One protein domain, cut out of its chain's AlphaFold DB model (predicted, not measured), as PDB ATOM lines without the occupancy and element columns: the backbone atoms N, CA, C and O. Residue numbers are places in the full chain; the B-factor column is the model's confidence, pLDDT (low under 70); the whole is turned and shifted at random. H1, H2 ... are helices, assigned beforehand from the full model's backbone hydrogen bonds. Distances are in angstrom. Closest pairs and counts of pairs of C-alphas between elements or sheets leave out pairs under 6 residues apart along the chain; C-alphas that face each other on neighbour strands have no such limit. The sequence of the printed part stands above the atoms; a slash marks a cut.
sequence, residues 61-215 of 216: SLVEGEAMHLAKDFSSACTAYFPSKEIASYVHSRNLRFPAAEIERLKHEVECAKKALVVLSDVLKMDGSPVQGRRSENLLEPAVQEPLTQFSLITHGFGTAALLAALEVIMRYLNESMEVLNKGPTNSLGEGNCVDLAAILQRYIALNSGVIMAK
ATOM      1  N   SER A  61       5.848  -7.941 -67.308       80.00
ATOM      2  CA  SER A  61       6.958  -7.122 -67.813       80.00
ATOM      3  C   SER A  61       8.336  -7.660 -67.427       80.00
ATOM      4  O   SER A  61       9.308  -7.342 -68.111       80.00
ATOM      5  N   LEU A  62       8.413  -8.498 -66.390       80.62
ATOM      6  CA  LEU A  62       9.670  -9.053 -65.910       80.62
ATOM      7  C   LEU A  62      10.144 -10.175 -66.832       80.62
ATOM      8  O   LEU A  62       9.376 -11.038 -67.271       80.62
ATOM      9  N   VAL A  63      11.445 -10.205 -67.103       80.06
ATOM     10  CA  VAL A  63      12.082 -11.459 -67.512       80.06
ATOM     11  C   VAL A  63      12.356 -12.311 -66.275       80.06
ATOM     12  O   VAL A  63      12.563 -11.798 -65.182       80.06
ATOM     13  N   GLU A  64      12.417 -13.632 -66.437       75.94
ATOM     14  CA  GLU A  64      12.622 -14.559 -65.312       75.94
ATOM     15  C   GLU A  64      13.874 -14.236 -64.476       75.94
ATOM     16  O   GLU A  64      13.860 -14.407 -63.267       75.94
ATOM     17  N   GLY A  65      14.942 -13.711 -65.089       80.44
ATOM     18  CA  GLY A  65      16.117 -13.246 -64.340       80.44
ATOM     19  C   GLY A  65      15.829 -12.034 -63.443       80.44
ATOM     20  O   GLY A  65      16.275 -12.006 -62.302       80.44
ATOM     21  N   GLU A  66      15.043 -11.068 -63.926       86.75
ATOM     22  CA  GLU A  66      14.629  -9.893 -63.146       86.75
ATOM     23  C   GLU A  66      13.706 -10.298 -61.996       86.75
ATOM     24  O   GLU A  66      13.893  -9.833 -60.878       86.75
ATOM     25  N   ALA A  67      12.758 -11.207 -62.243       88.94
ATOM     26  CA  ALA A  67      11.864 -11.730 -61.211       88.94
ATOM     27  C   ALA A  67      12.634 -12.439 -60.080       88.94
ATOM     28  O   ALA A  67      12.309 -12.278 -58.905       88.94
ATOM     29  N   MET A  68      13.696 -13.172 -60.421       87.19
ATOM     30  CA  MET A  68      14.540 -13.848 -59.435       87.19
ATOM     31  C   MET A  68      15.424 -12.894 -58.638       87.19
ATOM     32  O   MET A  68      15.559 -13.060 -57.426       87.19
ATOM     33  N   HIS A  69      16.018 -11.893 -59.291       91.62
ATOM     34  CA  HIS A  69      16.753 -10.849 -58.576       91.62
ATOM     35  C   HIS A  69      15.819 -10.075 -57.647       91.62
ATOM     36  O   HIS A  69      16.132  -9.928 -56.472       91.62
ATOM     37  N   LEU A  70      14.624  -9.716 -58.124       94.81
ATOM     38  CA  LEU A  70      13.602  -9.073 -57.307       94.81
ATOM     39  C   LEU A  70      13.224  -9.920 -56.085       94.81
ATOM     40  O   LEU A  70      13.106  -9.380 -54.991       94.81
ATOM     41  N   ALA A  71      13.070 -11.241 -56.237       94.56
ATOM     42  CA  ALA A  71      12.788 -12.134 -55.112       94.56
ATOM     43  C   ALA A  71      13.909 -12.111 -54.058       94.56
ATOM     44  O   ALA A  71      13.639 -12.033 -52.859       94.56
ATOM     45  N   LYS A  72      15.169 -12.149 -54.508       95.50
ATOM     46  CA  LYS A  72      16.344 -12.097 -53.631       95.50
ATOM     47  C   LYS A  72      16.457 -10.750 -52.912       95.50
ATOM     48  O   LYS A  72      16.687 -10.721 -51.702       95.50
ATOM     49  N   ASP A  73      16.282  -9.654 -53.641       97.69
ATOM     50  CA  ASP A  73      16.345  -8.300 -53.092       97.69
ATOM     51  C   ASP A  73      15.204  -8.069 -52.096       97.69
ATOM     52  O   ASP A  73      15.429  -7.527 -51.016       97.69
ATOM     53  N   PHE A  74      14.001  -8.568 -52.403       98.06
ATOM     54  CA  PHE A  74      12.854  -8.524 -51.498       98.06
ATOM     55  C   PHE A  74      13.119  -9.294 -50.197       98.06
ATOM     56  O   PHE A  74      12.958  -8.729 -49.118       98.06
ATOM     57  N   SER A  75      13.603 -10.539 -50.275       97.69
ATOM     58  CA  SER A  75      13.983 -11.327 -49.089       97.69
ATOM     59  C   SER A  75      15.071 -10.632 -48.254       97.69
ATOM     60  O   SER A  75      14.983 -10.571 -47.022       97.69
ATOM     61  N   SER A  76      16.055 -10.023 -48.922       98.12
ATOM     62  CA  SER A  76      17.114  -9.253 -48.261       98.12
ATOM     63  C   SER A  76      16.545  -8.029 -47.541       98.12
ATOM     64  O   SER A  76      16.887  -7.789 -46.385       98.12
ATOM     65  N   ALA A  77      15.627  -7.293 -48.172       98.25
ATOM     66  CA  ALA A  77      14.970  -6.138 -47.566       98.25
ATOM     67  C   ALA A  77      14.093  -6.533 -46.366       98.25
ATOM     68  O   ALA A  77      14.157  -5.897 -45.314       98.25
ATOM     69  N   CYS A  78      13.334  -7.625 -46.493       98.25
ATOM     70  CA  CYS A  78      12.566  -8.236 -45.409       98.25
ATOM     71  C   CYS A  78      13.443  -8.623 -44.209       98.25
ATOM     72  O   CYS A  78      13.019  -8.524 -43.059       98.25
ATOM     73  N   THR A  79      14.673  -9.069 -44.452       95.44
ATOM     74  CA  THR A  79      15.601  -9.442 -43.378       95.44
ATOM     75  C   THR A  79      16.304  -8.240 -42.765       95.44
ATOM     76  O   THR A  79      16.425  -8.177 -41.547       95.44
ATOM     77  N   ALA A  80      16.733  -7.281 -43.582       96.94
ATOM     78  CA  ALA A  80      17.533  -6.152 -43.126       96.94
ATOM     79  C   ALA A  80      16.709  -5.030 -42.479       96.94
ATOM     80  O   ALA A  80      17.204  -4.368 -41.573       96.94
ATOM     81  N   TYR A  81      15.479  -4.797 -42.950       97.56
ATOM     82  CA  TYR A  81      14.745  -3.570 -42.626       97.56
ATOM     83  C   TYR A  81      13.382  -3.791 -41.970       97.56
ATOM     84  O   TYR A  81      12.793  -2.826 -41.488       97.56
ATOM     85  N   PHE A  82      12.845  -5.017 -41.951       97.88
ATOM     86  CA  PHE A  82      11.533  -5.244 -41.346       97.88
ATOM     87  C   PHE A  82      11.618  -5.236 -39.805       97.88
ATOM     88  O   PHE A  82      12.346  -6.059 -39.240       97.88
ATOM     89  N   PRO A  83      10.853  -4.376 -39.105       97.69
ATOM     90  CA  PRO A  83      11.027  -4.129 -37.672       97.69
ATOM     91  C   PRO A  83      10.236  -5.123 -36.801       97.69
ATOM     92  O   PRO A  83       9.346  -4.747 -36.036       97.69
ATOM     93  N   SER A  84      10.516  -6.426 -36.935       97.19
ATOM     94  CA  SER A  84       9.787  -7.488 -36.211       97.19
ATOM     95  C   SER A  84       9.802  -7.285 -34.691       97.19
ATOM     96  O   SER A  84       8.780  -7.481 -34.034       97.19
ATOM     97  N   LYS A  85      10.946  -6.869 -34.136       94.62
ATOM     98  CA  LYS A  85      11.164  -6.709 -32.694       94.62
ATOM     99  C   LYS A  85      10.419  -5.509 -32.118       94.62
ATOM    100  O   LYS A  85       9.797  -5.605 -31.056       94.62
ATOM    101  N   GLU A  86      10.476  -4.378 -32.813       93.88
ATOM    102  CA  GLU A  86       9.792  -3.147 -32.433       93.88
ATOM    103  C   GLU A  86       8.278  -3.356 -32.484       93.88
ATOM    104  O   GLU A  86       7.585  -2.990 -31.535       93.88
ATOM    105  N   ILE A  87       7.772  -4.021 -33.532       94.00
ATOM    106  CA  ILE A  87       6.348  -4.358 -33.650       94.00
ATOM    107  C   ILE A  87       5.922  -5.302 -32.517       94.00
ATOM    108  O   ILE A  87       4.918  -5.036 -31.862       94.00
ATOM    109  N   ALA A  88       6.679  -6.369 -32.234       92.62
ATOM    110  CA  ALA A  88       6.353  -7.299 -31.148       92.62
ATOM    111  C   ALA A  88       6.299  -6.606 -29.778       92.62
ATOM    112  O   ALA A  88       5.358  -6.807 -29.006       92.62
ATOM    113  N   SER A  89       7.270  -5.732 -29.503       90.00
ATOM    114  CA  SER A  89       7.303  -4.932 -28.274       90.00
ATOM    115  C   SER A  89       6.107  -3.981 -28.197       90.00
ATOM    116  O   SER A  89       5.434  -3.903 -27.168       90.00
ATOM    117  N   TYR A  90       5.791  -3.300 -29.300       87.19
ATOM    118  CA  TYR A  90       4.650  -2.396 -29.404       87.19
ATOM    119  C   TYR A  90       3.312  -3.112 -29.163       87.19
ATOM    120  O   TYR A  90       2.469  -2.591 -28.433       87.19
ATOM    121  N   VAL A  91       3.131  -4.323 -29.704       87.81
ATOM    122  CA  VAL A  91       1.898  -5.115 -29.550       87.81
ATOM    123  C   VAL A  91       1.744  -5.675 -28.135       87.81
ATOM    124  O   VAL A  91       0.658  -5.586 -27.569       87.81
ATOM    125  N   HIS A  92       2.800  -6.245 -27.547       87.25
ATOM    126  CA  HIS A  92       2.682  -7.009 -26.297       87.25
ATOM    127  C   HIS A  92       3.033  -6.230 -25.026       87.25
ATOM    128  O   HIS A  92       2.823  -6.748 -23.930       87.25
ATOM    129  N   SER A  93       3.519  -4.991 -25.138       81.88
ATOM    130  CA  SER A  93       3.900  -4.152 -23.988       81.88
ATOM    131  C   SER A  93       2.821  -4.051 -22.899       81.88
ATOM    132  O   SER A  93       3.145  -4.150 -21.715       81.88
ATOM    133  N   ARG A  94       1.534  -3.909 -23.262       78.12
ATOM    134  CA  ARG A  94       0.419  -3.908 -22.290       78.12
ATOM    135  C   ARG A  94       0.006  -5.305 -21.831       78.12
ATOM    136  O   ARG A  94      -0.421  -5.445 -20.687       78.12
ATOM    137  N   ASN A  95       0.171  -6.327 -22.667       77.81
ATOM    138  CA  ASN A  95      -0.223  -7.706 -22.358       77.81
ATOM    139  C   ASN A  95       0.561  -8.285 -21.175       77.81
ATOM    140  O   ASN A  95       0.069  -9.172 -20.487       77.81
ATOM    141  N   LEU A  96       1.754  -7.757 -20.891       77.38
ATOM    142  CA  LEU A  96       2.546  -8.149 -19.721       77.38
ATOM    143  C   LEU A  96       1.868  -7.811 -18.382       77.38
ATOM    144  O   LEU A  96       2.299  -8.303 -17.343       77.38
ATOM    145  N   ARG A  97       0.819  -6.978 -18.397       77.94
ATOM    146  CA  ARG A  97      -0.007  -6.650 -17.224       77.94
ATOM    147  C   ARG A  97      -1.199  -7.596 -17.051       77.94
ATOM    148  O   ARG A  97      -1.936  -7.455 -16.079       77.94
ATOM    149  N   PHE A  98      -1.426  -8.514 -17.991       81.81
ATOM    150  CA  PHE A  98      -2.509  -9.488 -17.891       81.81
ATOM    151  C   PHE A  98      -2.218 -10.542 -16.815       81.81
ATOM    152  O   PHE A  98      -1.056 -10.774 -16.467       81.81
ATOM    153  N   PRO A  99      -3.255 -11.215 -16.283       86.50
ATOM    154  CA  PRO A  99      -3.065 -12.366 -15.410       86.50
ATOM    155  C   PRO A  99      -2.198 -13.442 -16.078       86.50
ATOM    156  O   PRO A  99      -2.291 -13.664 -17.286       86.50
ATOM    157  N   ALA A 100      -1.407 -14.173 -15.287       87.56
ATOM    158  CA  ALA A 100      -0.483 -15.189 -15.804       87.56
ATOM    159  C   ALA A 100      -1.164 -16.220 -16.729       87.56
ATOM    160  O   ALA A 100      -0.622 -16.564 -17.774       87.56
ATOM    161  N   ALA A 101      -2.384 -16.650 -16.393       89.00
ATOM    162  CA  ALA A 101      -3.158 -17.581 -17.215       89.00
ATOM    163  C   ALA A 101      -3.467 -17.036 -18.624       89.00
ATOM    164  O   ALA A 101      -3.501 -17.790 -19.594       89.00
ATOM    165  N   GLU A 102      -3.678 -15.726 -18.756       86.44
ATOM    166  CA  GLU A 102      -3.938 -15.083 -20.043       86.44
ATOM    167  C   GLU A 102      -2.658 -14.915 -20.869       86.44
ATOM    168  O   GLU A 102      -2.679 -15.123 -22.081       86.44
ATOM    169  N   ILE A 103      -1.528 -14.631 -20.216       87.81
ATOM    170  CA  ILE A 103      -0.212 -14.615 -20.871       87.81
ATOM    171  C   ILE A 103       0.127 -16.006 -21.427       87.81
ATOM    172  O   ILE A 103       0.551 -16.115 -22.577       87.81
ATOM    173  N   GLU A 104      -0.105 -17.072 -20.659       91.56
ATOM    174  CA  GLU A 104       0.120 -18.447 -21.129       91.56
ATOM    175  C   GLU A 104      -0.812 -18.830 -22.288       91.56
ATOM    176  O   GLU A 104      -0.373 -19.461 -23.252       91.56
ATOM    177  N   ARG A 105      -2.072 -18.375 -22.266       90.62
ATOM    178  CA  ARG A 105      -2.987 -18.544 -23.405       90.62
ATOM    179  C   ARG A 105      -2.451 -17.862 -24.668       90.62
ATOM    180  O   ARG A 105      -2.417 -18.488 -25.723       90.62
ATOM    181  N   LEU A 106      -1.974 -16.620 -24.561       89.38
ATOM    182  CA  LEU A 106      -1.383 -15.893 -25.691       89.38
ATOM    183  C   LEU A 106      -0.136 -16.594 -26.242       89.38
ATOM    184  O   LEU A 106       0.013 -16.716 -27.456       89.38
ATOM    185  N   LYS A 107       0.748 -17.095 -25.370       93.62
ATOM    186  CA  LYS A 107       1.912 -17.890 -25.794       93.62
ATOM    187  C   LYS A 107       1.488 -19.136 -26.565       93.62
ATOM    188  O   LYS A 107       2.070 -19.446 -27.604       93.62
ATOM    189  N   HIS A 108       0.459 -19.832 -26.083       95.75
ATOM    190  CA  HIS A 108      -0.088 -20.995 -26.770       95.75
ATOM    191  C   HIS A 108      -0.631 -20.640 -28.164       95.75
ATOM    192  O   HIS A 108      -0.327 -21.336 -29.133       95.75
ATOM    193  N   GLU A 109      -1.374 -19.539 -28.295       93.75
ATOM    194  CA  GLU A 109      -1.887 -19.050 -29.585       93.75
ATOM    195  C   GLU A 109      -0.753 -18.714 -30.570       93.75
ATOM    196  O   GLU A 109      -0.799 -19.129 -31.731       93.75
ATOM    197  N   VAL A 110       0.297 -18.028 -30.104       95.50
ATOM    198  CA  VAL A 110       1.484 -17.706 -30.916       95.50
ATOM    199  C   VAL A 110       2.195 -18.978 -31.388       95.50
ATOM    200  O   VAL A 110       2.576 -19.081 -32.556       95.50
ATOM    201  N   GLU A 111       2.336 -19.978 -30.520       97.44
ATOM    202  CA  GLU A 111       2.963 -21.251 -30.872       97.44
ATOM    203  C   GLU A 111       2.125 -22.055 -31.882       97.44
ATOM    204  O   GLU A 111       2.667 -22.636 -32.826       97.44
ATOM    205  N   CYS A 112       0.798 -22.044 -31.749       97.25
ATOM    206  CA  CYS A 112      -0.107 -22.630 -32.738       97.25
ATOM    207  C   CYS A 112       0.017 -21.940 -34.105       97.25
ATOM    208  O   CYS A 112       0.102 -22.624 -35.130       97.25
ATOM    209  N   ALA A 113       0.103 -20.606 -34.131       97.50
ATOM    210  CA  ALA A 113       0.321 -19.856 -35.365       97.50
ATOM    211  C   ALA A 113       1.654 -20.235 -36.032       97.50
ATOM    212  O   ALA A 113       1.675 -20.542 -37.223       97.50
ATOM    213  N   LYS A 114       2.754 -20.308 -35.266       98.06
ATOM    214  CA  LYS A 114       4.073 -20.726 -35.779       98.06
ATOM    215  C   LYS A 114       4.017 -22.094 -36.464       98.06
ATOM    216  O   LYS A 114       4.511 -22.239 -37.579       98.06
ATOM    217  N   LYS A 115       3.376 -23.082 -35.833       97.62
ATOM    218  CA  LYS A 115       3.229 -24.437 -36.395       97.62
ATOM    219  C   LYS A 115       2.486 -24.428 -37.732       97.62
ATOM    220  O   LYS A 115       2.934 -25.075 -38.675       97.62
ATOM    221  N   ALA A 116       1.401 -23.663 -37.842       97.56
ATOM    222  CA  ALA A 116       0.649 -23.544 -39.091       97.56
ATOM    223  C   ALA A 116       1.489 -22.924 -40.227       97.56
ATOM    224  O   ALA A 116       1.437 -23.395 -41.365       97.56
ATOM    225  N   LEU A 117       2.305 -21.908 -39.922       97.62
ATOM    226  CA  LEU A 117       3.178 -21.268 -40.915       97.62
ATOM    227  C   LEU A 117       4.309 -22.186 -41.392       97.62
ATOM    228  O   LEU A 117       4.682 -22.118 -42.564       97.62
ATOM    229  N   VAL A 118       4.840 -23.050 -40.519       97.31
ATOM    230  CA  VAL A 118       5.847 -24.057 -40.899       97.31
ATOM    231  C   VAL A 118       5.267 -25.032 -41.919       97.31
ATOM    232  O   VAL A 118       5.864 -25.212 -42.975       97.31
ATOM    233  N   VAL A 119       4.068 -25.568 -41.664       96.75
ATOM    234  CA  VAL A 119       3.393 -26.489 -42.598       96.75
ATOM    235  C   VAL A 119       3.226 -25.848 -43.978       96.75
ATOM    236  O   VAL A 119       3.586 -26.452 -44.987       96.75
ATOM    237  N   LEU A 120       2.736 -24.606 -44.036       96.56
ATOM    238  CA  LEU A 120       2.588 -23.898 -45.309       96.56
ATOM    239  C   LEU A 120       3.941 -23.640 -45.991       96.56
ATOM    240  O   LEU A 120       4.064 -23.825 -47.200       96.56
ATOM    241  N   SER A 121       4.957 -23.231 -45.226       96.12
ATOM    242  CA  SER A 121       6.303 -22.981 -45.756       96.12
ATOM    243  C   SER A 121       6.906 -24.235 -46.379       96.12
ATOM    244  O   SER A 121       7.512 -24.155 -47.446       96.12
ATOM    245  N   ASP A 122       6.733 -25.389 -45.740       94.44
ATOM    246  CA  ASP A 122       7.277 -26.652 -46.227       94.44
ATOM    247  C   ASP A 122       6.567 -27.111 -47.504       94.44
ATOM    248  O   ASP A 122       7.242 -27.466 -48.468       94.44
ATOM    249  N   VAL A 123       5.236 -26.974 -47.583       94.25
ATOM    250  CA  VAL A 123       4.491 -27.232 -48.829       94.25
ATOM    251  C   VAL A 123       4.992 -26.337 -49.968       94.25
ATOM    252  O   VAL A 123       5.231 -26.825 -51.069       94.25
ATOM    253  N   LEU A 124       5.215 -25.041 -49.721       93.94
ATOM    254  CA  LEU A 124       5.735 -24.126 -50.746       93.94
ATOM    255  C   LEU A 124       7.176 -24.456 -51.166       93.94
ATOM    256  O   LEU A 124       7.521 -24.286 -52.334       93.94
ATOM    257  N   LYS A 125       8.022 -24.948 -50.252       92.00
ATOM    258  CA  LYS A 125       9.390 -25.405 -50.569       92.00
ATOM    259  C   LYS A 125       9.413 -26.697 -51.386       92.00
ATOM    260  O   LYS A 125      10.393 -26.946 -52.084       92.00
ATOM    261  N   MET A 126       8.357 -27.501 -51.298       90.69
ATOM    262  CA  MET A 126       8.167 -28.707 -52.104       90.69
ATOM    263  C   MET A 126       7.632 -28.412 -53.513       90.69
ATOM    264  O   MET A 126       7.502 -29.348 -54.301       90.69
ATOM    265  N   ASP A 127       7.324 -27.153 -53.854       90.12
ATOM    266  CA  ASP A 127       6.853 -26.787 -55.192       90.12
ATOM    267  C   ASP A 127       7.870 -27.202 -56.272       90.12
ATOM    268  O   ASP A 127       8.939 -26.609 -56.430       90.12
ATOM    269  N   GLY A 128       7.502 -28.221 -57.054       86.50
ATOM    270  CA  GLY A 128       8.317 -28.772 -58.132       86.50
ATOM    271  C   GLY A 128       8.169 -28.058 -59.478       86.50
ATOM    272  O   GLY A 128       8.586 -28.602 -60.506       86.50
ATOM    273  N   SER A 129       7.548 -26.876 -59.494       87.94
ATOM    274  CA  SER A 129       7.279 -26.102 -60.706       87.94
ATOM    275  C   SER A 129       8.542 -25.883 -61.545       87.94
ATOM    276  O   SER A 129       9.582 -25.507 -61.002       87.94
ATOM    277  N   PRO A 130       8.474 -26.028 -62.884       80.06
ATOM    278  CA  PRO A 130       9.628 -25.921 -63.774       80.06
ATOM    279  C   PRO A 130      10.031 -24.458 -64.023       80.06
ATOM    280  O   PRO A 130      10.071 -23.976 -65.160       80.06
ATOM    281  N   VAL A 131      10.324 -23.725 -62.953       73.25
ATOM    282  CA  VAL A 131      10.942 -22.403 -63.006       73.25
ATOM    283  C   VAL A 131      12.458 -22.613 -63.102       73.25
ATOM    284  O   VAL A 131      13.024 -23.491 -62.457       73.25
ATOM    285  N   GLN A 132      13.138 -21.850 -63.958       63.50
ATOM    286  CA  GLN A 132      14.584 -21.937 -64.220       63.50
ATOM    287  C   GLN A 132      15.086 -23.227 -64.893       63.50
ATOM    288  O   GLN A 132      16.293 -23.450 -64.960       63.50
ATOM    289  N   GLY A 133      14.201 -24.072 -65.427       60.81
ATOM    290  CA  GLY A 133      14.607 -25.314 -66.099       60.81
ATOM    291  C   GLY A 133      15.077 -26.422 -65.150       60.81
ATOM    292  O   GLY A 133      15.588 -27.435 -65.620       60.81
ATOM    293  N   ARG A 134      14.880 -26.258 -63.836       58.75
ATOM    294  CA  ARG A 134      14.974 -27.353 -62.867       58.75
ATOM    295  C   ARG A 134      13.612 -28.030 -62.800       58.75
ATOM    296  O   ARG A 134      12.609 -27.364 -62.575       58.75
ATOM    297  N   ARG A 135      13.568 -29.338 -63.039       60.69
ATOM    298  CA  ARG A 135      12.367 -30.152 -62.840       60.69
ATOM    299  C   ARG A 135      12.607 -30.977 -61.584       60.69
ATOM    300  O   ARG A 135      13.582 -31.719 -61.547       60.69
ATOM    301  N   SER A 136      11.785 -30.786 -60.555       65.25
ATOM    302  CA  SER A 136      11.837 -31.655 -59.377       65.25
ATOM    303  C   SER A 136      11.280 -33.028 -59.749       65.25
ATOM    304  O   SER A 136      10.259 -33.106 -60.436       65.25
ATOM    305  N   GLU A 137      11.947 -34.099 -59.317       63.00
ATOM    306  CA  GLU A 137      11.433 -35.474 -59.432       63.00
ATOM    307  C   GLU A 137      10.354 -35.759 -58.379       63.00
ATOM    308  O   GLU A 137       9.454 -36.564 -58.609       63.00
ATOM    309  N   ASN A 138      10.395 -35.033 -57.259       65.06
ATOM    310  CA  ASN A 138       9.418 -35.130 -56.185       65.06
ATOM    311  C   ASN A 138       8.378 -34.028 -56.370       65.06
ATOM    312  O   ASN A 138       8.638 -32.864 -56.053       65.06
ATOM    313  N   LEU A 139       7.232 -34.395 -56.938       74.38
ATOM    314  CA  LEU A 139       6.091 -33.503 -57.113       74.38
ATOM    315  C   LEU A 139       5.112 -33.670 -55.952       74.38
ATOM    316  O   LEU A 139       4.912 -34.774 -55.446       74.38
ATOM    317  N   LEU A 140       4.477 -32.563 -55.568       88.75
ATOM    318  CA  LEU A 140       3.276 -32.601 -54.739       88.75
ATOM    319  C   LEU A 140       2.149 -33.349 -55.469       88.75
ATOM    320  O   LEU A 140       2.211 -33.584 -56.680       88.75
ATOM    321  N   GLU A 141       1.087 -33.686 -54.738       92.44
ATOM    322  CA  GLU A 141      -0.132 -34.232 -55.340       92.44
ATOM    323  C   GLU A 141      -0.628 -33.312 -56.479       92.44
ATOM    324  O   GLU A 141      -0.617 -32.086 -56.305       92.44
ATOM    325  N   PRO A 142      -1.082 -33.851 -57.631       90.88
ATOM    326  CA  PRO A 142      -1.466 -33.041 -58.792       90.88
ATOM    327  C   PRO A 142      -2.457 -31.914 -58.478       90.88
ATOM    328  O   PRO A 142      -2.291 -30.803 -58.977       90.88
ATOM    329  N   ALA A 143      -3.416 -32.160 -57.579       94.12
ATOM    330  CA  ALA A 143      -4.408 -31.171 -57.149       94.12
ATOM    331  C   ALA A 143      -3.793 -29.901 -56.524       94.12
ATOM    332  O   ALA A 143      -4.399 -28.832 -56.575       94.12
ATOM    333  N   VAL A 144      -2.586 -30.006 -55.960       93.62
ATOM    334  CA  VAL A 144      -1.829 -28.888 -55.378       93.62
ATOM    335  C   VAL A 144      -0.746 -28.404 -56.345       93.62
ATOM    336  O   VAL A 144      -0.584 -27.199 -56.548       93.62
ATOM    337  N   GLN A 145      -0.022 -29.333 -56.980       93.06
ATOM    338  CA  GLN A 145       1.093 -29.005 -57.868       93.06
ATOM    339  C   GLN A 145       0.642 -28.245 -59.119       93.06
ATOM    340  O   GLN A 145       1.361 -27.356 -59.575       93.06
ATOM    341  N   GLU A 146      -0.523 -28.556 -59.696       90.88
ATOM    342  CA  GLU A 146      -1.007 -27.891 -60.912       90.88
ATOM    343  C   GLU A 146      -1.328 -26.399 -60.684       90.88
ATOM    344  O   GLU A 146      -0.767 -25.566 -61.411       90.88
ATOM    345  N   PRO A 147      -2.131 -26.006 -59.669       93.88
ATOM    346  CA  PRO A 147      -2.328 -24.595 -59.333       93.88
ATOM    347  C   PRO A 147      -1.031 -23.866 -58.959       93.88
ATOM    348  O   PRO A 147      -0.814 -22.741 -59.418       93.88
ATOM    349  N   LEU A 148      -0.142 -24.502 -58.181       92.94
ATOM    350  CA  LEU A 148       1.169 -23.925 -57.847       92.94
ATOM    351  C   LEU A 148       2.017 -23.709 -59.099       92.94
ATOM    352  O   LEU A 148       2.614 -22.647 -59.260       92.94
ATOM    353  N   THR A 149       1.977 -24.648 -60.043       90.56
ATOM    354  CA  THR A 149       2.642 -24.503 -61.338       90.56
ATOM    355  C   THR A 149       2.098 -23.311 -62.102       90.56
ATOM    356  O   THR A 149       2.881 -22.500 -62.593       90.56
ATOM    357  N   GLN A 150       0.780 -23.122 -62.177       89.94
ATOM    358  CA  GLN A 150       0.233 -21.928 -62.826       89.94
ATOM    359  C   GLN A 150       0.692 -20.633 -62.146       89.94
ATOM    360  O   GLN A 150       1.117 -19.698 -62.834       89.94
ATOM    361  N   PHE A 151       0.666 -20.593 -60.816       92.00
ATOM    362  CA  PHE A 151       1.121 -19.451 -60.029       92.00
ATOM    363  C   PHE A 151       2.610 -19.141 -60.258       92.00
ATOM    364  O   PHE A 151       2.968 -18.014 -60.613       92.00
ATOM    365  N   SER A 152       3.478 -20.144 -60.147       90.69
ATOM    366  CA  SER A 152       4.921 -20.042 -60.377       90.69
ATOM    367  C   SER A 152       5.246 -19.621 -61.812       90.69
ATOM    368  O   SER A 152       6.142 -18.804 -62.044       90.69
ATOM    369  N   LEU A 153       4.483 -20.100 -62.798       86.81
ATOM    370  CA  LEU A 153       4.664 -19.725 -64.198       86.81
ATOM    371  C   LEU A 153       4.291 -18.261 -64.467       86.81
ATOM    372  O   LEU A 153       5.080 -17.587 -65.132       86.81
ATOM    373  N   ILE A 154       3.146 -17.789 -63.953       86.94
ATOM    374  CA  ILE A 154       2.639 -16.412 -64.140       86.94
ATOM    375  C   ILE A 154       3.477 -15.386 -63.367       86.94
ATOM    376  O   ILE A 154       3.646 -14.253 -63.815       86.94
ATOM    377  N   THR A 155       4.010 -15.772 -62.209       90.31
ATOM    378  CA  THR A 155       4.852 -14.897 -61.378       90.31
ATOM    379  C   THR A 155       6.337 -14.998 -61.716       90.31
ATOM    380  O   THR A 155       7.150 -14.309 -61.106       90.31
ATOM    381  N   HIS A 156       6.717 -15.846 -62.676       87.38
ATOM    382  CA  HIS A 156       8.114 -16.131 -63.009       87.38
ATOM    383  C   HIS A 156       8.949 -16.597 -61.796       87.38
ATOM    384  O   HIS A 156      10.126 -16.259 -61.685       87.38
ATOM    385  N   GLY A 157       8.336 -17.349 -60.877       89.38
ATOM    386  CA  GLY A 157       8.947 -17.839 -59.634       89.38
ATOM    387  C   GLY A 157       9.044 -16.819 -58.503       89.38
ATOM    388  O   GLY A 157       9.233 -17.212 -57.353       89.38
ATOM    389  N   PHE A 158       8.872 -15.524 -58.791       93.50
ATOM    390  CA  PHE A 158       8.903 -14.479 -57.767       93.50
ATOM    391  C   PHE A 158       7.827 -14.699 -56.700       93.50
ATOM    392  O   PHE A 158       8.104 -14.507 -55.523       93.50
ATOM    393  N   GLY A 159       6.622 -15.129 -57.089       94.56
ATOM    394  CA  GLY A 159       5.484 -15.255 -56.177       94.56
ATOM    395  C   GLY A 159       5.755 -16.204 -55.013       94.56
ATOM    396  O   GLY A 159       5.620 -15.808 -53.858       94.56
ATOM    397  N   THR A 160       6.191 -17.431 -55.305       94.75
ATOM    398  CA  THR A 160       6.489 -18.440 -54.276       94.75
ATOM    399  C   THR A 160       7.638 -17.987 -53.376       94.75
ATOM    400  O   THR A 160       7.537 -18.072 -52.155       94.75
ATOM    401  N   ALA A 161       8.698 -17.417 -53.958       94.81
ATOM    402  CA  ALA A 161       9.831 -16.901 -53.193       94.81
ATOM    403  C   ALA A 161       9.451 -15.710 -52.290       94.81
ATOM    404  O   ALA A 161       9.892 -15.637 -51.145       94.81
ATOM    405  N   ALA A 162       8.601 -14.799 -52.773       96.94
ATOM    406  CA  ALA A 162       8.108 -13.666 -51.997       96.94
ATOM    407  C   ALA A 162       7.208 -14.113 -50.836       96.94
ATOM    408  O   ALA A 162       7.318 -13.567 -49.739       96.94
ATOM    409  N   LEU A 163       6.359 -15.127 -51.048       97.75
ATOM    410  CA  LEU A 163       5.551 -15.721 -49.980       97.75
ATOM    411  C   LEU A 163       6.430 -16.365 -48.904       97.75
ATOM    412  O   LEU A 163       6.201 -16.118 -47.725       97.75
ATOM    413  N   LEU A 164       7.461 -17.122 -49.288       97.56
ATOM    414  CA  LEU A 164       8.415 -17.699 -48.335       97.56
ATOM    415  C   LEU A 164       9.138 -16.613 -47.520       97.56
ATOM    416  O   LEU A 164       9.184 -16.705 -46.296       97.56
ATOM    417  N   ALA A 165       9.611 -15.544 -48.168       98.00
ATOM    418  CA  ALA A 165      10.222 -14.410 -47.472       98.00
ATOM    419  C   ALA A 165       9.246 -13.716 -46.501       98.00
ATOM    420  O   ALA A 165       9.622 -13.346 -45.389       98.00
ATOM    421  N   ALA A 166       7.977 -13.564 -46.889       98.12
ATOM    422  CA  ALA A 166       6.948 -13.008 -46.015       98.12
ATOM    423  C   ALA A 166       6.657 -13.925 -44.812       98.12
ATOM    424  O   ALA A 166       6.534 -13.439 -43.688       98.12
ATOM    425  N   LEU A 167       6.594 -15.243 -45.020       98.25
ATOM    426  CA  LEU A 167       6.416 -16.221 -43.943       98.25
ATOM    427  C   LEU A 167       7.583 -16.182 -42.950       98.25
ATOM    428  O   LEU A 167       7.347 -16.218 -41.746       98.25
ATOM    429  N   GLU A 168       8.820 -16.024 -43.423       97.81
ATOM    430  CA  GLU A 168       9.994 -15.837 -42.558       97.81
ATOM    431  C   GLU A 168       9.899 -14.563 -41.709       97.81
ATOM    432  O   GLU A 168      10.217 -14.589 -40.517       97.81
ATOM    433  N   VAL A 169       9.418 -13.457 -42.284       98.38
ATOM    434  CA  VAL A 169       9.174 -12.206 -41.548       98.38
ATOM    435  C   VAL A 169       8.129 -12.398 -40.452       98.38
ATOM    436  O   VAL A 169       8.340 -11.962 -39.315       98.38
ATOM    437  N   ILE A 170       7.019 -13.067 -40.771       98.25
ATOM    438  CA  ILE A 170       5.959 -13.346 -39.797       98.25
ATOM    439  C   ILE A 170       6.492 -14.276 -38.703       98.25
ATOM    440  O   ILE A 170       6.294 -13.996 -37.525       98.25
ATOM    441  N   MET A 171       7.231 -15.330 -39.057       98.19
ATOM    442  CA  MET A 171       7.873 -16.224 -38.088       98.19
ATOM    443  C   MET A 171       8.832 -15.474 -37.160       98.19
ATOM    444  O   MET A 171       8.822 -15.709 -35.953       98.19
ATOM    445  N   ARG A 172       9.623 -14.533 -37.692       98.19
ATOM    446  CA  ARG A 172      10.501 -13.678 -36.882       98.19
ATOM    447  C   ARG A 172       9.700 -12.809 -35.917       98.19
ATOM    448  O   ARG A 172      10.036 -12.768 -34.742       98.19
ATOM    449  N   TYR A 173       8.621 -12.178 -36.382       98.06
ATOM    450  CA  TYR A 173       7.706 -11.434 -35.512       98.06
ATOM    451  C   TYR A 173       7.132 -12.316 -34.393       98.06
ATOM    452  O   TYR A 173       7.208 -11.931 -33.233       98.06
ATOM    453  N   LEU A 174       6.633 -13.515 -34.708       98.00
ATOM    454  CA  LEU A 174       6.074 -14.428 -33.703       98.00
ATOM    455  C   LEU A 174       7.124 -14.887 -32.680       98.00
ATOM    456  O   LEU A 174       6.810 -15.027 -31.500       98.00
ATOM    457  N   ASN A 175       8.373 -15.094 -33.104       97.75
ATOM    458  CA  ASN A 175       9.472 -15.394 -32.184       97.75
ATOM    459  C   ASN A 175       9.769 -14.207 -31.255       97.75
ATOM    460  O   ASN A 175       9.847 -14.395 -30.045       97.75
ATOM    461  N   GLU A 176       9.851 -12.984 -31.786       96.69
ATOM    462  CA  GLU A 176      10.026 -11.775 -30.967       96.69
ATOM    463  C   GLU A 176       8.842 -11.555 -30.008       96.69
ATOM    464  O   GLU A 176       9.032 -11.169 -28.856       96.69
ATOM    465  N   SER A 177       7.613 -11.866 -30.432       94.94
ATOM    466  CA  SER A 177       6.432 -11.854 -29.565       94.94
ATOM    467  C   SER A 177       6.577 -12.816 -28.386       94.94
ATOM    468  O   SER A 177       6.301 -12.428 -27.250       94.94
ATOM    469  N   MET A 178       7.054 -14.044 -28.624       94.94
ATOM    470  CA  MET A 178       7.337 -15.004 -27.549       94.94
ATOM    471  C   MET A 178       8.409 -14.484 -26.590       94.94
ATOM    472  O   MET A 178       8.239 -14.582 -25.375       94.94
ATOM    473  N   GLU A 179       9.480 -13.882 -27.114       93.69
ATOM    474  CA  GLU A 179      10.542 -13.276 -26.302       93.69
ATOM    475  C   GLU A 179      10.009 -12.165 -25.391       93.69
ATOM    476  O   GLU A 179      10.382 -12.090 -24.219       93.69
ATOM    477  N   VAL A 180       9.108 -11.312 -25.889       91.31
ATOM    478  CA  VAL A 180       8.466 -10.275 -25.067       91.31
ATOM    479  C   VAL A 180       7.585 -10.909 -23.990       91.31
ATOM    480  O   VAL A 180       7.730 -10.566 -22.819       91.31
ATOM    481  N   LEU A 181       6.724 -11.867 -24.351       90.69
ATOM    482  CA  LEU A 181       5.807 -12.532 -23.414       90.69
ATOM    483  C   LEU A 181       6.532 -13.355 -22.332       90.69
ATOM    484  O   LEU A 181       5.981 -13.569 -21.253       90.69
ATOM    485  N   ASN A 182       7.762 -13.809 -22.592       89.88
ATOM    486  CA  ASN A 182       8.587 -14.536 -21.623       89.88
ATOM    487  C   ASN A 182       9.284 -13.629 -20.597       89.88
ATOM    488  O   ASN A 182       9.580 -14.091 -19.497       89.88
ATOM    489  N   LYS A 183       9.527 -12.349 -20.913       83.38
ATOM    490  CA  LYS A 183      10.267 -11.416 -20.037       83.38
ATOM    491  C   LYS A 183       9.502 -10.973 -18.783       83.38
ATOM    492  O   LYS A 183      10.120 -10.416 -17.880       83.38
ATOM    493  N   GLY A 184       8.195 -11.237 -18.699       66.25
ATOM    494  CA  GLY A 184       7.347 -10.785 -17.589       66.25
ATOM    495  C   GLY A 184       7.179  -9.254 -17.545       66.25
ATOM    496  O   GLY A 184       7.744  -8.540 -18.377       66.25
ATOM    497  N   PRO A 185       6.375  -8.711 -16.613       62.19
ATOM    498  CA  PRO A 185       6.155  -7.270 -16.506       62.19
ATOM    499  C   PRO A 185       7.462  -6.536 -16.180       62.19
ATOM    500  O   PRO A 185       8.055  -6.726 -15.121       62.19
ATOM    501  N   THR A 186       7.904  -5.666 -17.089       57.62
ATOM    502  CA  THR A 186       9.034  -4.757 -16.861       57.62
ATOM    503  C   THR A 186       8.506  -3.360 -16.534       57.62
ATOM    504  O   THR A 186       7.701  -2.798 -17.274       57.62
ATOM    505  N   ASN A 187       8.969  -2.774 -15.425       50.88
ATOM    506  CA  ASN A 187       8.578  -1.425 -14.979       50.88
ATOM    507  C   ASN A 187       9.141  -0.286 -15.861       50.88
ATOM    508  O   ASN A 187       8.949   0.884 -15.542       50.88
ATOM    509  N   SER A 188       9.861  -0.597 -16.942       48.94
ATOM    510  CA  SER A 188      10.631   0.366 -17.742       48.94
ATOM    511  C   SER A 188       9.968   0.798 -19.054       48.94
ATOM    512  O   SER A 188      10.522   1.638 -19.762       48.94
ATOM    513  N   LEU A 189       8.787   0.277 -19.392       50.97
ATOM    514  CA  LEU A 189       8.037   0.732 -20.562       50.97
ATOM    515  C   LEU A 189       7.077   1.846 -20.133       50.97
ATOM    516  O   LEU A 189       6.032   1.588 -19.533       50.97
ATOM    517  N   GLY A 190       7.476   3.089 -20.418       48.56
ATOM    518  CA  GLY A 190       6.639   4.275 -20.241       48.56
ATOM    519  C   GLY A 190       5.293   4.133 -20.953       48.56
ATOM    520  O   GLY A 190       5.137   3.292 -21.838       48.56
ATOM    521  N   GLU A 191       4.326   4.962 -20.559       48.38
ATOM    522  CA  GLU A 191       2.945   5.048 -21.071       48.38
ATOM    523  C   GLU A 191       2.848   5.452 -22.560       48.38
ATOM    524  O   GLU A 191       2.031   6.278 -22.958       48.38
ATOM    525  N   GLY A 192       3.694   4.897 -23.423       55.28
ATOM    526  CA  GLY A 192       3.593   5.062 -24.859       55.28
ATOM    527  C   GLY A 192       2.294   4.450 -25.375       55.28
ATOM    528  O   GLY A 192       1.854   3.389 -24.918       55.28
ATOM    529  N   ASN A 193       1.682   5.125 -26.354       58.91
ATOM    530  CA  ASN A 193       0.629   4.568 -27.201       58.91
ATOM    531  C   ASN A 193       1.031   3.149 -27.612       58.91
ATOM    532  O   ASN A 193       2.020   2.997 -28.313       58.91
ATOM    533  N   CYS A 194       0.293   2.128 -27.190       67.00
ATOM    534  CA  CYS A 194       0.448   0.765 -27.685       67.00
ATOM    535  C   CYS A 194      -0.875   0.331 -28.319       67.00
ATOM    536  O   CYS A 194      -1.913   0.957 -28.082       67.00
ATOM    537  N   VAL A 195      -0.847  -0.743 -29.109       76.12
ATOM    538  CA  VAL A 195      -2.073  -1.299 -29.694       76.12
ATOM    539  C   VAL A 195      -3.026  -1.758 -28.597       76.12
ATOM    540  O   VAL A 195      -2.639  -2.515 -27.708       76.12
ATOM    541  N   ASP A 196      -4.293  -1.364 -28.701       76.62
ATOM    542  CA  ASP A 196      -5.373  -2.026 -27.975       76.62
ATOM    543  C   ASP A 196      -5.720  -3.344 -28.684       76.62
ATOM    544  O   ASP A 196      -6.574  -3.411 -29.575       76.62
ATOM    545  N   LEU A 197      -4.984  -4.400 -28.334       75.62
ATOM    546  CA  LEU A 197      -5.155  -5.715 -28.946       75.62
ATOM    547  C   LEU A 197      -6.553  -6.285 -28.666       75.62
ATOM    548  O   LEU A 197      -7.125  -6.941 -29.535       75.62
ATOM    549  N   ALA A 198      -7.122  -5.999 -27.491       73.06
ATOM    550  CA  ALA A 198      -8.461  -6.445 -27.130       73.06
ATOM    551  C   ALA A 198      -9.511  -5.845 -28.075       73.06
ATOM    552  O   ALA A 198     -10.340  -6.586 -28.603       73.06
ATOM    553  N   ALA A 199      -9.422  -4.546 -28.379       78.50
ATOM    554  CA  ALA A 199     -10.315  -3.901 -29.341       78.50
ATOM    555  C   ALA A 199     -10.181  -4.487 -30.761       78.50
ATOM    556  O   ALA A 199     -11.188  -4.715 -31.440       78.50
ATOM    557  N   ILE A 200      -8.955  -4.782 -31.217       80.38
ATOM    558  CA  ILE A 200      -8.729  -5.409 -32.533       80.38
ATOM    559  C   ILE A 200      -9.337  -6.814 -32.585       80.38
ATOM    560  O   ILE A 200     -10.040  -7.147 -33.543       80.38
ATOM    561  N   LEU A 201      -9.094  -7.635 -31.561       80.00
ATOM    562  CA  LEU A 201      -9.597  -9.006 -31.510       80.00
ATOM    563  C   LEU A 201     -11.119  -9.050 -31.365       80.00
ATOM    564  O   LEU A 201     -11.768  -9.840 -32.046       80.00
ATOM    565  N   GLN A 202     -11.712  -8.160 -30.568       79.25
ATOM    566  CA  GLN A 202     -13.169  -8.027 -30.488       79.25
ATOM    567  C   GLN A 202     -13.777  -7.668 -31.845       79.25
ATOM    568  O   GLN A 202     -14.779  -8.263 -32.244       79.25
ATOM    569  N   ARG A 203     -13.148  -6.758 -32.601       83.81
ATOM    570  CA  ARG A 203     -13.585  -6.428 -33.964       83.81
ATOM    571  C   ARG A 203     -13.482  -7.631 -34.902       83.81
ATOM    572  O   ARG A 203     -14.398  -7.856 -35.690       83.81
ATOM    573  N   TYR A 204     -12.404  -8.409 -34.815       82.19
ATOM    574  CA  TYR A 204     -12.251  -9.643 -35.588       82.19
ATOM    575  C   TYR A 204     -13.342 -10.667 -35.249       82.19
ATOM    576  O   TYR A 204     -13.963 -11.220 -36.156       82.19
ATOM    577  N   ILE A 205     -13.621 -10.888 -33.962       84.50
ATOM    578  CA  ILE A 205     -14.680 -11.802 -33.517       84.50
ATOM    579  C   ILE A 205     -16.033 -11.324 -34.049       84.50
ATOM    580  O   ILE A 205     -16.721 -12.099 -34.700       84.50
ATOM    581  N   ALA A 206     -16.379 -10.045 -33.882       82.25
ATOM    582  CA  ALA A 206     -17.647  -9.495 -34.361       82.25
ATOM    583  C   ALA A 206     -17.849  -9.686 -35.878       82.25
ATOM    584  O   ALA A 206     -18.931 -10.086 -36.313       82.25
ATOM    585  N   LEU A 207     -16.800  -9.460 -36.679       83.06
ATOM    586  CA  LEU A 207     -16.835  -9.678 -38.128       83.06
ATOM    587  C   LEU A 207     -17.083 -11.147 -38.490       83.06
ATOM    588  O   LEU A 207     -17.835 -11.428 -39.417       83.06
ATOM    589  N   ASN A 208     -16.485 -12.085 -37.756       78.38
ATOM    590  CA  ASN A 208     -16.596 -13.510 -38.064       78.38
ATOM    591  C   ASN A 208     -17.836 -14.172 -37.441       78.38
ATOM    592  O   ASN A 208     -18.372 -15.114 -38.016       78.38
ATOM    593  N   SER A 209     -18.359 -13.653 -36.328       76.44
ATOM    594  CA  SER A 209     -19.624 -14.095 -35.729       76.44
ATOM    595  C   SER A 209     -20.840 -13.655 -36.556       76.44
ATOM    596  O   SER A 209     -21.799 -14.414 -36.681       76.44
ATOM    597  N   GLY A 210     -20.793 -12.473 -37.188       58.41
ATOM    598  CA  GLY A 210     -21.850 -12.002 -38.097       58.41
ATOM    599  C   GLY A 210     -21.958 -12.807 -39.401       58.41
ATOM    600  O   GLY A 210     -23.052 -12.976 -39.931       58.41
ATOM    601  N   VAL A 211     -20.848 -13.377 -39.886       52.66
ATOM    602  CA  VAL A 211     -20.830 -14.270 -41.062       52.66
ATOM    603  C   VAL A 211     -21.478 -15.630 -40.759       52.66
ATOM    604  O   VAL A 211     -22.017 -16.263 -41.667       52.66
ATOM    605  N   ILE A 212     -21.484 -16.063 -39.495       50.34
ATOM    606  CA  ILE A 212     -22.112 -17.327 -39.074       50.34
ATOM    607  C   ILE A 212     -23.644 -17.190 -38.985       50.34
ATOM    608  O   ILE A 212     -24.352 -18.138 -39.309       50.34
ATOM    609  N   MET A 213     -24.172 -16.007 -38.645       48.22
ATOM    610  CA  MET A 213     -25.625 -15.772 -38.531       48.22
ATOM    611  C   MET A 213     -26.324 -15.472 -39.872       48.22
ATOM    612  O   MET A 213     -27.545 -15.504 -39.935       48.22
ATOM    613  N   ALA A 214     -25.581 -15.205 -40.951       46.19
ATOM    614  CA  ALA A 214     -26.139 -14.927 -42.284       46.19
ATOM    615  C   ALA A 214     -26.243 -16.171 -43.196       46.19
ATOM    616  O   ALA A 214     -26.467 -16.042 -44.399       46.19
ATOM    617  N   LYS A 215     -26.038 -17.377 -42.645       45.62
ATOM    618  CA  LYS A 215     -26.102 -18.663 -43.366       45.62
ATOM    619  C   LYS A 215     -27.064 -19.684 -42.735       45.62
ATOM    620  O   LYS A 215     -26.850 -20.886 -42.889       45.62
TER     621      LYS A 215
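This is residues 61 to 215 of the 216 residues of a protein of Enterobius vermicularis (UniProt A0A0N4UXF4). Long helix H5 runs through the middle of the body, with H1 then H2 along one side and H3 along the other; H4 makes a corner at one end, and residues 199 to 215, of which 199 to 213 belong to H6, stick out as an arm. The printed part has 155 residues with six named helices, H1 to H6 in order, and no named strand: all helix. It is loose, radius of gyration of the C-alphas 19.8 A, spanning 56 by 45 by 29 A.

H1, residues 64 to 81, 25.3 A, begins at C-alpha 64 (12.622, -14.559, -65.312). H2 is residues 84 to 92, 12.2 A; H3, 100 to 125, 37.6 A; H4, 142 to 154, 17.9 A; H5, 158 to 182, 36.1 A. H6, 197 to 213, 24.7 A, ends at C-alpha 213 (-25.625, -15.772, -38.531).

H5 is the hub. With residues 158 to 169 alone it touches H1, the same way at a shallow 12 degrees; closest C-alphas Ser 75 and Ala 165, 5.1 A. H2 touches H5 at a steep 48 degrees (Ser 84 and Tyr 173, C-alphas 4.5 A). H3 touches it, opposite ways at a shallow 20 degrees; closest C-alphas Ser 121 and Leu 164, 6.2 A. H4 and H5 touch only at the corner; closest C-alphas Ser 152 and Gly 159, 6.4 A. H6 is close but not clearly touching H2; closest C-alphas Val 91 and Leu 197, 7.1 A. Every O i to N i+4 pair is within hydrogen-bond range in H1, H2, H3 and H5, against 8 of 9 in H4 and 11 of 13 in H6.

The farthest C-alphas, Gly 133 and Asn 187, are 56.7 A apart. The printed part has no cut. Links H3 to H4 and H5 to H6 are long. The pLDDT is under 70 at residues 132 to 138, 184 to 194 and 210 to 215.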